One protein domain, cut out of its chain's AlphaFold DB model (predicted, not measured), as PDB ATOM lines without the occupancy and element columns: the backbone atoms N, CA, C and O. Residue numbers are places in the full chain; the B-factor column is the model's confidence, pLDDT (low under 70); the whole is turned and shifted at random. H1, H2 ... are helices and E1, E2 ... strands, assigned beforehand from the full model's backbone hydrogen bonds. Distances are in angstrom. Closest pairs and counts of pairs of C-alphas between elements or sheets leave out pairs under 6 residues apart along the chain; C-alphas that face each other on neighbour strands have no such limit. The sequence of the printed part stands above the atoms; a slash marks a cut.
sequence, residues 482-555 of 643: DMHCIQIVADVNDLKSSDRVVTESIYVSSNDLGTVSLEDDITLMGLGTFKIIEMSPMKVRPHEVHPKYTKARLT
ATOM      1  N   ASP A 482     294.077 238.982 353.632       91.38
ATOM      2  CA  ASP A 482     294.719 238.393 354.809       91.38
ATOM      3  C   ASP A 482     296.252 238.391 354.716       91.38
ATOM      4  O   ASP A 482     296.906 237.842 355.601       91.38
ATOM      5  N   MET A 483     296.852 238.923 353.649       93.06
ATOM      6  CA  MET A 483     298.301 238.844 353.457       93.06
ATOM      7  C   MET A 483     299.053 239.740 354.442       93.06
ATOM      8  O   MET A 483     298.850 240.952 354.485       93.06
ATOM      9  N   HIS A 484     299.982 239.144 355.182       92.75
ATOM     10  CA  HIS A 484     300.910 239.835 356.067       92.75
ATOM     11  C   HIS A 484     302.348 239.537 355.646       92.75
ATOM     12  O   HIS A 484     302.713 238.374 355.481       92.75
ATOM     13  N   CYS A 485     303.158 240.576 355.455       93.50
ATOM     14  CA  CYS A 485     304.566 240.429 355.095       93.50
ATOM     15  C   CYS A 485     305.411 240.212 356.355       93.50
ATOM     16  O   CYS A 485     305.315 241.001 357.295       93.50
ATOM     17  N   ILE A 486     306.252 239.179 356.354       93.75
ATOM     18  CA  ILE A 486     307.245 238.923 357.401       93.75
ATOM     19  C   ILE A 486     308.640 238.863 356.783       93.75
ATOM     20  O   ILE A 486     308.816 238.361 355.671       93.75
ATOM     21  N   GLN A 487     309.637 239.362 357.511       94.69
ATOM     22  CA  GLN A 487     311.036 239.323 357.088       94.69
ATOM     23  C   GLN A 487     311.789 238.206 357.808       94.69
ATOM     24  O   GLN A 487     311.727 238.085 359.033       94.69
ATOM     25  N   ILE A 488     312.527 237.408 357.047       93.12
ATOM     26  CA  ILE A 488     313.394 236.352 357.552       93.12
ATOM     27  C   ILE A 488     314.791 236.933 357.764       93.12
ATOM     28  O   ILE A 488     315.455 237.359 356.825       93.12
ATOM     29  N   VAL A 489     315.252 236.928 359.012       93.06
ATOM     30  CA  VAL A 489     316.585 237.393 359.407       93.06
ATOM     31  C   VAL A 489     317.535 236.196 359.450       93.06
ATOM     32  O   VAL A 489     317.841 235.661 360.517       93.06
ATOM     33  N   ALA A 490     317.935 235.736 358.263       88.25
ATOM     34  CA  ALA A 490     318.944 234.703 358.017       88.25
ATOM     35  C   ALA A 490     319.401 234.746 356.548       88.25
ATOM     36  O   ALA A 490     318.720 235.348 355.719       88.25
ATOM     37  N   ASP A 491     320.512 234.080 356.216       84.94
ATOM     38  CA  ASP A 491     320.848 233.816 354.813       84.94
ATOM     39  C   ASP A 491     319.840 232.806 354.247       84.94
ATOM     40  O   ASP A 491     319.745 231.661 354.696       84.94
ATOM     41  N   VAL A 492     319.040 233.245 353.277       82.06
ATOM     42  CA  VAL A 492     317.997 232.414 352.667       82.06
ATOM     43  C   VAL A 492     318.567 231.217 351.905       82.06
ATOM     44  O   VAL A 492     317.854 230.230 351.743       82.06
ATOM     45  N   ASN A 493     319.841 231.253 351.496       81.00
ATOM     46  CA  ASN A 493     320.503 230.124 350.836       81.00
ATOM     47  C   ASN A 493     320.729 228.938 351.785       81.00
ATOM     48  O   ASN A 493     320.789 227.790 351.337       81.00
ATOM     49  N   ASP A 494     320.805 229.199 353.092       81.50
ATOM     50  CA  ASP A 494     320.932 228.160 354.115       81.50
ATOM     51  C   ASP A 494     319.585 227.484 354.420       81.50
ATOM     52  O   ASP A 494     319.530 226.397 355.009       81.50
ATOM     53  N   LEU A 495     318.474 228.096 353.996       82.38
ATOM     54  CA  LEU A 495     317.130 227.580 354.211       82.38
ATOM     55  C   LEU A 495     316.729 226.623 353.089       82.38
ATOM     56  O   LEU A 495     316.420 227.011 351.964       82.38
ATOM     57  N   LYS A 496     316.659 225.333 353.417       76.00
ATOM     58  CA  LYS A 496     316.198 224.308 352.476       76.00
ATOM     59  C   LYS A 496     314.675 224.235 352.466       76.00
ATOM     60  O   LYS A 496     314.078 223.617 353.345       76.00
ATOM     61  N   SER A 497     314.049 224.797 351.434       79.12
ATOM     62  CA  SER A 497     312.671 224.448 351.082       79.12
ATOM     63  C   SER A 497     312.661 223.356 350.019       79.12
ATOM     64  O   SER A 497     313.411 223.402 349.048       79.12
ATOM     65  N   SER A 498     311.809 222.355 350.216       69.44
ATOM     66  CA  SER A 498     311.676 221.236 349.276       69.44
ATOM     67  C   SER A 498     310.812 221.559 348.055       69.44
ATOM     68  O   SER A 498     310.833 220.798 347.091       69.44
ATOM     69  N   ASP A 499     310.032 222.644 348.097       75.81
ATOM     70  CA  ASP A 499     308.916 222.817 347.169       75.81
ATOM     71  C   ASP A 499     308.584 224.262 346.755       75.81
ATOM     72  O   ASP A 499     307.666 224.441 345.952       75.81
ATOM     73  N   ARG A 500     309.288 225.284 347.269       85.12
ATOM     74  CA  ARG A 500     309.110 226.707 346.908       85.12
ATOM     75  C   ARG A 500     310.425 227.482 347.019       85.12
ATOM     76  O   ARG A 500     311.257 227.167 347.863       85.12
ATOM     77  N   VAL A 501     310.569 228.548 346.236       84.12
ATOM     78  CA  VAL A 501     311.665 229.519 346.400       84.12
ATOM     79  C   VAL A 501     311.489 230.286 347.715       84.12
ATOM     80  O   VAL A 501     310.382 230.709 348.048       84.12
ATOM     81  N   VAL A 502     312.577 230.455 348.468       84.81
ATOM     82  CA  VAL A 502     312.605 231.219 349.723       84.81
ATOM     83  C   VAL A 502     313.176 232.604 349.442       84.81
ATOM     84  O   VAL A 502     314.222 232.732 348.813       84.81
ATOM     85  N   THR A 503     312.490 233.639 349.912       87.38
ATOM     86  CA  THR A 503     312.891 235.045 349.779       87.38
ATOM     87  C   THR A 503     313.074 235.672 351.160       87.38
ATOM     88  O   THR A 503     312.515 235.187 352.142       87.38
ATOM     89  N   GLU A 504     313.841 236.764 351.257       89.19
ATOM     90  CA  GLU A 504     314.065 237.468 352.536       89.19
ATOM     91  C   GLU A 504     312.766 238.007 353.143       89.19
ATOM     92  O   GLU A 504     312.625 238.116 354.355       89.19
ATOM     93  N   SER A 505     311.802 238.351 352.292       92.69
ATOM     94  CA  SER A 505     310.443 238.706 352.692       92.69
ATOM     95  C   SER A 505     309.483 237.656 352.164       92.69
ATOM     96  O   SER A 505     309.572 237.280 350.999       92.69
ATOM     97  N   ILE A 506     308.565 237.183 352.995       94.06
ATOM     98  CA  ILE A 506     307.532 236.220 352.608       94.06
ATOM     99  C   ILE A 506     306.174 236.696 353.112       94.06
ATOM    100  O   ILE A 506     306.081 237.480 354.058       94.06
ATOM    101  N   TYR A 507     305.106 236.196 352.501       94.88
ATOM    102  CA  TYR A 507     303.745 236.459 352.943       94.88
ATOM    103  C   TYR A 507     303.189 235.283 353.736       94.88
ATOM    104  O   TYR A 507     303.344 234.129 353.342       94.88
ATOM    105  N   VAL A 508     302.492 235.585 354.825       93.88
ATOM    106  CA  VAL A 508     301.724 234.637 355.643       93.88
ATOM    107  C   VAL A 508     300.298 235.152 355.828       93.88
ATOM    108  O   VAL A 508     300.006 236.314 355.547       93.88
ATOM    109  N   SER A 509     299.380 234.291 356.268       91.81
ATOM    110  CA  SER A 509     298.005 234.708 356.553       91.81
ATOM    111  C   SER A 509     297.894 235.321 357.951       91.81
ATOM    112  O   SER A 509     298.163 234.642 358.942       91.81
ATOM    113  N   SER A 510     297.404 236.559 358.036       88.94
ATOM    114  CA  SER A 510     297.028 237.237 359.288       88.94
ATOM    115  C   SER A 510     296.061 236.403 360.130       88.94
ATOM    116  O   SER A 510     296.218 236.293 361.342       88.94
ATOM    117  N   ASN A 511     295.098 235.744 359.479       86.88
ATOM    118  CA  ASN A 511     294.133 234.873 360.147       86.88
ATOM    119  C   ASN A 511     294.788 233.624 360.762       86.88
ATOM    120  O   ASN A 511     294.350 233.162 361.812       86.88
ATOM    121  N   ASP A 512     295.846 233.088 360.141       86.81
ATOM    122  CA  ASP A 512     296.579 231.936 360.684       86.81
ATOM    123  C   ASP A 512     297.607 232.336 361.758       86.81
ATOM    124  O   ASP A 512     297.978 231.487 362.573       86.81
ATOM    125  N   LEU A 513     298.070 233.594 361.763       85.94
ATOM    126  CA  LEU A 513     298.965 234.140 362.791       85.94
ATOM    127  C   LEU A 513     298.276 234.196 364.161       85.94
ATOM    128  O   LEU A 513     298.895 233.858 365.167       85.94
ATOM    129  N   GLY A 514     296.996 234.572 364.217       83.25
ATOM    130  CA  GLY A 514     296.240 234.617 365.470       83.25
ATOM    131  C   GLY A 514     296.878 235.548 366.512       83.25
ATOM    132  O   GLY A 514     297.220 236.686 366.210       83.25
ATOM    133  N   THR A 515     297.031 235.071 367.752       84.94
ATOM    134  CA  THR A 515     297.541 235.855 368.896       84.94
ATOM    135  C   THR A 515     299.020 235.579 369.200       84.94
ATOM    136  O   THR A 515     299.377 235.333 370.355       84.94
ATOM    137  N   VAL A 516     299.877 235.543 368.179       90.00
ATOM    138  CA  VAL A 516     301.335 235.423 368.375       90.00
ATOM    139  C   VAL A 516     301.933 236.709 368.952       90.00
ATOM    140  O   VAL A 516     301.484 237.812 368.642       90.00
ATOM    141  N   SER A 517     302.947 236.559 369.801       92.25
ATOM    142  CA  SER A 517     303.659 237.639 370.489       92.25
ATOM    143  C   SER A 517     305.166 237.590 370.215       92.25
ATOM    144  O   SER A 517     305.690 236.631 369.649       92.25
ATOM    145  N   LEU A 518     305.882 238.635 370.637       92.38
ATOM    146  CA  LEU A 518     307.346 238.645 370.635       92.38
ATOM    147  C   LEU A 518     307.893 237.429 371.411       92.38
ATOM    148  O   LEU A 518     307.322 237.060 372.433       92.38
ATOM    149  N   GLU A 519     308.996 236.841 370.939       92.56
ATOM    150  CA  GLU A 519     309.629 235.615 371.459       92.56
ATOM    151  C   GLU A 519     308.855 234.301 371.246       92.56
ATOM    152  O   GLU A 519     309.413 233.240 371.535       92.56
ATOM    153  N   ASP A 520     307.635 234.327 370.697       95.12
ATOM    154  CA  ASP A 520     306.933 233.097 370.324       95.12
ATOM    155  C   ASP A 520     307.601 232.406 369.122       95.12
ATOM    156  O   ASP A 520     308.123 233.042 368.199       95.12
ATOM    157  N   ASP A 521     307.526 231.074 369.112       95.00
ATOM    158  CA  ASP A 521     307.959 230.240 367.995       95.00
ATOM    159  C   ASP A 521     306.798 229.928 367.046       95.00
ATOM    160  O   ASP A 521     305.709 229.533 367.471       95.00
ATOM    161  N   ILE A 522     307.048 230.026 365.744       95.50
ATOM    162  CA  ILE A 522     306.120 229.683 364.663       95.50
ATOM    163  C   ILE A 522     306.735 228.622 363.747       95.50
ATOM    164  O   ILE A 522     307.946 228.555 363.558       95.50
ATOM    165  N   THR A 523     305.899 227.781 363.146       94.06
ATOM    166  CA  THR A 523     306.308 226.833 362.104       94.06
ATOM    167  C   THR A 523     305.900 227.368 360.740       94.06
ATOM    168  O   THR A 523     304.710 227.516 360.477       94.06
ATOM    169  N   LEU A 524     306.852 227.554 359.833       92.31
ATOM    170  CA  LEU A 524     306.584 227.795 358.417       92.31
ATOM    171  C   LEU A 524     306.580 226.448 357.681       92.31
ATOM    172  O   LEU A 524     307.579 225.723 357.660       92.31
ATOM    173  N   MET A 525     305.431 226.067 357.111       90.12
ATOM    174  CA  MET A 525     305.240 224.744 356.502       90.12
ATOM    175  C   MET A 525     306.276 224.464 355.402       90.12
ATOM    176  O   MET A 525     306.399 225.226 354.449       90.12
ATOM    177  N   GLY A 526     307.029 223.367 355.544       87.50
ATOM    178  CA  GLY A 526     308.064 222.956 354.585       87.50
ATOM    179  C   GLY A 526     309.359 223.778 354.621       87.50
ATOM    180  O   GLY A 526     310.220 223.538 353.780       87.50
ATOM    181  N   LEU A 527     309.489 224.730 355.554       89.44
ATOM    182  CA  LEU A 527     310.674 225.581 355.704       89.44
ATOM    183  C   LEU A 527     311.357 225.412 357.069       89.44
ATOM    184  O   LEU A 527     312.579 225.399 357.134       89.44
ATOM    185  N   GLY A 528     310.590 225.246 358.153       91.56
ATOM    186  CA  GLY A 528     311.137 225.005 359.494       91.56
ATOM    187  C   GLY A 528     310.454 225.824 360.584       91.56
ATOM    188  O   GLY A 528     309.362 226.360 360.387       91.56
ATOM    189  N   THR A 529     311.094 225.899 361.749       94.81
ATOM    190  CA  THR A 529     310.633 226.674 362.907       94.81
ATOM    191  C   THR A 529     311.433 227.961 363.068       94.81
ATOM    192  O   THR A 529     312.639 228.005 362.821       94.81
ATOM    193  N   PHE A 530     310.736 229.026 363.449       95.44
ATOM    194  CA  PHE A 530     311.268 230.378 363.513       95.44
ATOM    195  C   PHE A 530     310.774 231.077 364.774       95.44
ATOM    196  O   PHE A 530     309.607 230.946 365.131       95.44
ATOM    197  N   LYS A 531     311.641 231.869 365.399       96.06
ATOM    198  CA  LYS A 531     311.307 232.717 366.543       96.06
ATOM    199  C   LYS A 531     311.017 234.142 366.087       96.06
ATOM    200  O   LYS A 531     311.785 234.699 365.297       96.06
ATOM    201  N   ILE A 532     309.952 234.738 366.615       95.75
ATOM    202  CA  ILE A 532     309.596 236.140 366.374       95.75
ATOM    203  C   ILE A 532     310.506 237.052 367.203       95.75
ATOM    204  O   ILE A 532     310.535 236.959 368.428       95.75
ATOM    205  N   ILE A 533     311.228 237.951 366.532       96.25
ATOM    206  CA  ILE A 533     312.199 238.874 367.153       96.25
ATOM    207  C   ILE A 533     311.790 240.345 367.057       96.25
ATOM    208  O   ILE A 533     312.339 241.185 367.761       96.25
ATOM    209  N   GLU A 534     310.826 240.666 366.197       94.62
ATOM    210  CA  GLU A 534     310.253 242.003 366.059       94.62
ATOM    211  C   GLU A 534     308.819 241.861 365.538       94.62
ATOM    212  O   GLU A 534     308.538 240.931 364.783       94.62
ATOM    213  N   MET A 535     307.908 242.753 365.939       89.12
ATOM    214  CA  MET A 535     306.486 242.685 365.558       89.12
ATOM    215  C   MET A 535     306.078 243.726 364.506       89.12
ATOM    216  O   MET A 535     305.015 243.590 363.909       89.12
ATOM    217  N   SER A 536     306.876 244.775 364.279       88.44
ATOM    218  CA  SER A 536     306.504 245.873 363.377       88.44
ATOM    219  C   SER A 536     307.732 246.585 362.775       88.44
ATOM    220  O   SER A 536     308.223 247.530 363.393       88.44
ATOM    221  N   PRO A 537     308.190 246.207 361.561       87.19
ATOM    222  CA  PRO A 537     307.686 245.096 360.746       87.19
ATOM    223  C   PRO A 537     307.991 243.749 361.408       87.19
ATOM    224  O   PRO A 537     308.970 243.624 362.144       87.19
ATOM    225  N   MET A 538     307.145 242.741 361.181       92.75
ATOM    226  CA  MET A 538     307.360 241.435 361.796       92.75
ATOM    227  C   MET A 538     308.626 240.784 361.225       92.75
ATOM    228  O   MET A 538     308.732 240.562 360.016       92.75
ATOM    229  N   LYS A 539     309.578 240.464 362.105       95.81
ATOM    230  CA  LYS A 539     310.832 239.790 361.759       95.81
ATOM    231  C   LYS A 539     310.956 238.481 362.509       95.81
ATOM    232  O   LYS A 539     310.663 238.402 363.705       95.81
ATOM    233  N   VAL A 540     311.436 237.463 361.810       95.19
ATOM    234  CA  VAL A 540     311.602 236.116 362.346       95.19
ATOM    235  C   VAL A 540     312.996 235.591 362.038       95.19
ATOM    236  O   VAL A 540     313.556 235.891 360.988       95.19
ATOM    237  N   ARG A 541     313.567 234.792 362.938       94.75
ATOM    238  CA  ARG A 541     314.854 234.112 362.717       94.75
ATOM    239  C   ARG A 541     314.700 232.602 362.873       94.75
ATOM    240  O   ARG A 541     313.880 232.191 363.697       94.75
ATOM    241  N   PRO A 542     315.462 231.774 362.141       94.12
ATOM    242  CA  PRO A 542     315.465 230.330 362.348       94.12
ATOM    243  C   PRO A 542     315.734 229.993 363.817       94.12
ATOM    244  O   PRO A 542     316.641 230.552 364.437       94.12
ATOM    245  N   HIS A 543     314.922 229.109 364.386       93.81
ATOM    246  CA  HIS A 543     315.067 228.660 365.766       93.81
ATOM    247  C   HIS A 543     314.638 227.201 365.853       93.81
ATOM    248  O   HIS A 543     313.493 226.867 365.551       93.81
ATOM    249  N   GLU A 544     315.571 226.319 366.203       90.75
ATOM    250  CA  GLU A 544     315.358 224.876 366.156       90.75
ATOM    251  C   GLU A 544     314.563 224.406 367.379       90.75
ATOM    252  O   GLU A 544     315.090 224.224 368.475       90.75
ATOM    253  N   VAL A 545     313.258 224.224 367.183       92.56
ATOM    254  CA  VAL A 545     312.324 223.727 368.192       92.56
ATOM    255  C   VAL A 545     311.426 222.700 367.525       92.56
ATOM    256  O   VAL A 545     311.114 222.788 366.340       92.56
ATOM    257  N   HIS A 546     310.972 221.698 368.270       90.38
ATOM    258  CA  HIS A 546     310.043 220.733 367.703       90.38
ATOM    259  C   HIS A 546     308.711 221.435 367.318       90.38
ATOM    260  O   HIS A 546     308.104 222.068 368.187       90.38
ATOM    261  N   PRO A 547     308.181 221.280 366.079       88.56
ATOM    262  CA  PRO A 547     307.008 222.018 365.572       88.56
ATOM    263  C   PRO A 547     305.762 221.985 366.469       88.56
ATOM    264  O   PRO A 547     304.967 222.922 366.485       88.56
ATOM    265  N   LYS A 548     305.597 220.914 367.256       90.12
ATOM    266  CA  LYS A 548     304.517 220.759 368.250       90.12
ATOM    267  C   LYS A 548     304.500 221.855 369.332       90.12
ATOM    268  O   LYS A 548     303.444 222.087 369.907       90.12
ATOM    269  N   TYR A 549     305.637 222.489 369.625       91.25
ATOM    270  CA  TYR A 549     305.738 223.550 370.637       91.25
ATOM    271  C   TYR A 549     305.565 224.957 370.058       91.25
ATOM    272  O   TYR A 549     305.528 225.922 370.814       91.25
ATOM    273  N   THR A 550     305.433 225.082 368.737       92.06
ATOM    274  CA  THR A 550     305.185 226.377 368.100       92.06
ATOM    275  C   THR A 550     303.746 226.834 368.320       92.06
ATOM    276  O   THR A 550     302.816 226.024 368.333       92.06
ATOM    277  N   LYS A 551     303.556 228.143 368.488       92.88
ATOM    278  CA  LYS A 551     302.250 228.779 368.696       92.88
ATOM    279  C   LYS A 551     301.367 228.728 367.465       92.88
ATOM    280  O   LYS A 551     300.159 228.544 367.582       92.88
ATOM    281  N   ALA A 552     301.971 228.883 366.293       91.88
ATOM    282  CA  ALA A 552     301.261 228.884 365.029       91.88
ATOM    283  C   ALA A 552     302.031 228.077 363.988       91.88
ATOM    284  O   ALA A 552     303.251 228.164 363.885       91.88
ATOM    285  N   ARG A 553     301.303 227.310 363.177       91.69
ATOM    286  CA  ARG A 553     301.838 226.631 361.992       91.69
ATOM    287  C   ARG A 553     301.256 227.305 360.766       91.69
ATOM    288  O   ARG A 553     300.053 227.202 360.579       91.69
ATOM    289  N   LEU A 554     302.056 227.972 359.949       91.88
ATOM    290  CA  LEU A 554     301.603 228.878 358.895       91.88
ATOM    291  C   LEU A 554     301.907 228.324 357.502       91.88
ATOM    292  O   LEU A 554     302.973 227.744 357.264       91.88
ATOM    293  N   THR A 555     300.979 228.547 356.573       91.12
ATOM    294  CA  THR A 555     301.298 228.551 355.145       91.12
ATOM    295  C   THR A 555     302.004 229.860 354.807       91.12
ATOM    296  O   THR A 555     301.743 230.898 355.419       91.12
TER     297      THR A 555
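AT A GLANCE: This is residues 482 to 555 of the 643 residues of the protein "Glutamyl-tRNA synthetase" of Nematocida parisii (strain ERTm1 / ATCC PRA-289) (UniProt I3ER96). One six-stranded sheet curls into a small, nearly closed barrel, whose edge strands E2 and E6 come near each other without pairing; the short helix H1 sits beside them, and a long loop, residues 489 to 504, lies at the other end of the domain. The printed part has 74 residues, with the named elements in the order E1, E2, H1, E3, E4, E5, E6. The mixed sheet runs E2, E1, E5, E4, E3, E6. The class is mostly strand, though under half of the residues are in named elements. The whole is compact and rounded, with a radius of gyration of the C-alphas of 11.1 A and spans of 29 by 25 by 19 A.

HOW THE PARTS SIT: E1, residues 483 to 488, and E2, residues 505 to 509, form an antiparallel hairpin, with N 486 and O 506 2.9 A apart, within hydrogen-bond range. The pairing of E1 is staggered: residues 483 to 487 pair with E2, and 487 to 488 with E5, residues 538 to 542. E1 and E5 are parallel, with N 487 and O 538 at 2.9 A. E5 and E4, residues 528 to 535, form an antiparallel hairpin, with N 533 and O 539 at 2.9 A. E4 and E3, residues 521 to 524, form another, with N 522 and O 530 at 2.8 A. E3, E4 and E5 make a meander, each strand the antiparallel neighbour of the one before. E3 and E6, residues 552 to 554, are parallel, with N 554 and O 523 at 2.7 A. The closest C-alphas of E2 and E6, those of Val 508 and Leu 554, are 6.6 A apart. H1, residues 510 to 513, is on the sheet at a height of 4.6 A, only just over none of its strands: 2 of its C-alphas fall on E6. H1 is too short for any O i to N i+4 pair; its 1 pair of O i and N i+3 is within range.

IN THESE COORDINATES: E1 is 15.8 A long and begins at C-alpha 483 (298.301, 238.844, 353.457). E2 measures 13.6 A, H1 5.1 A and E3 10.0 A. E4, the longest strand, runs 19.3 A to C-alpha 535 (306.486, 242.685, 365.558). E5 measures 13.8 A; E6 measures 6.1 A and ends at C-alpha 554 (301.603, 228.878, 358.895).

THE WHOLE: The two C-alphas farthest apart, those of Asn 493 and Thr 515, are 29.8 A apart. The printed part has no cut. The link from E1 to E2 is long, with 16 residues. The mean pLDDT of the printed part is 90.0; residue 498 is under 70.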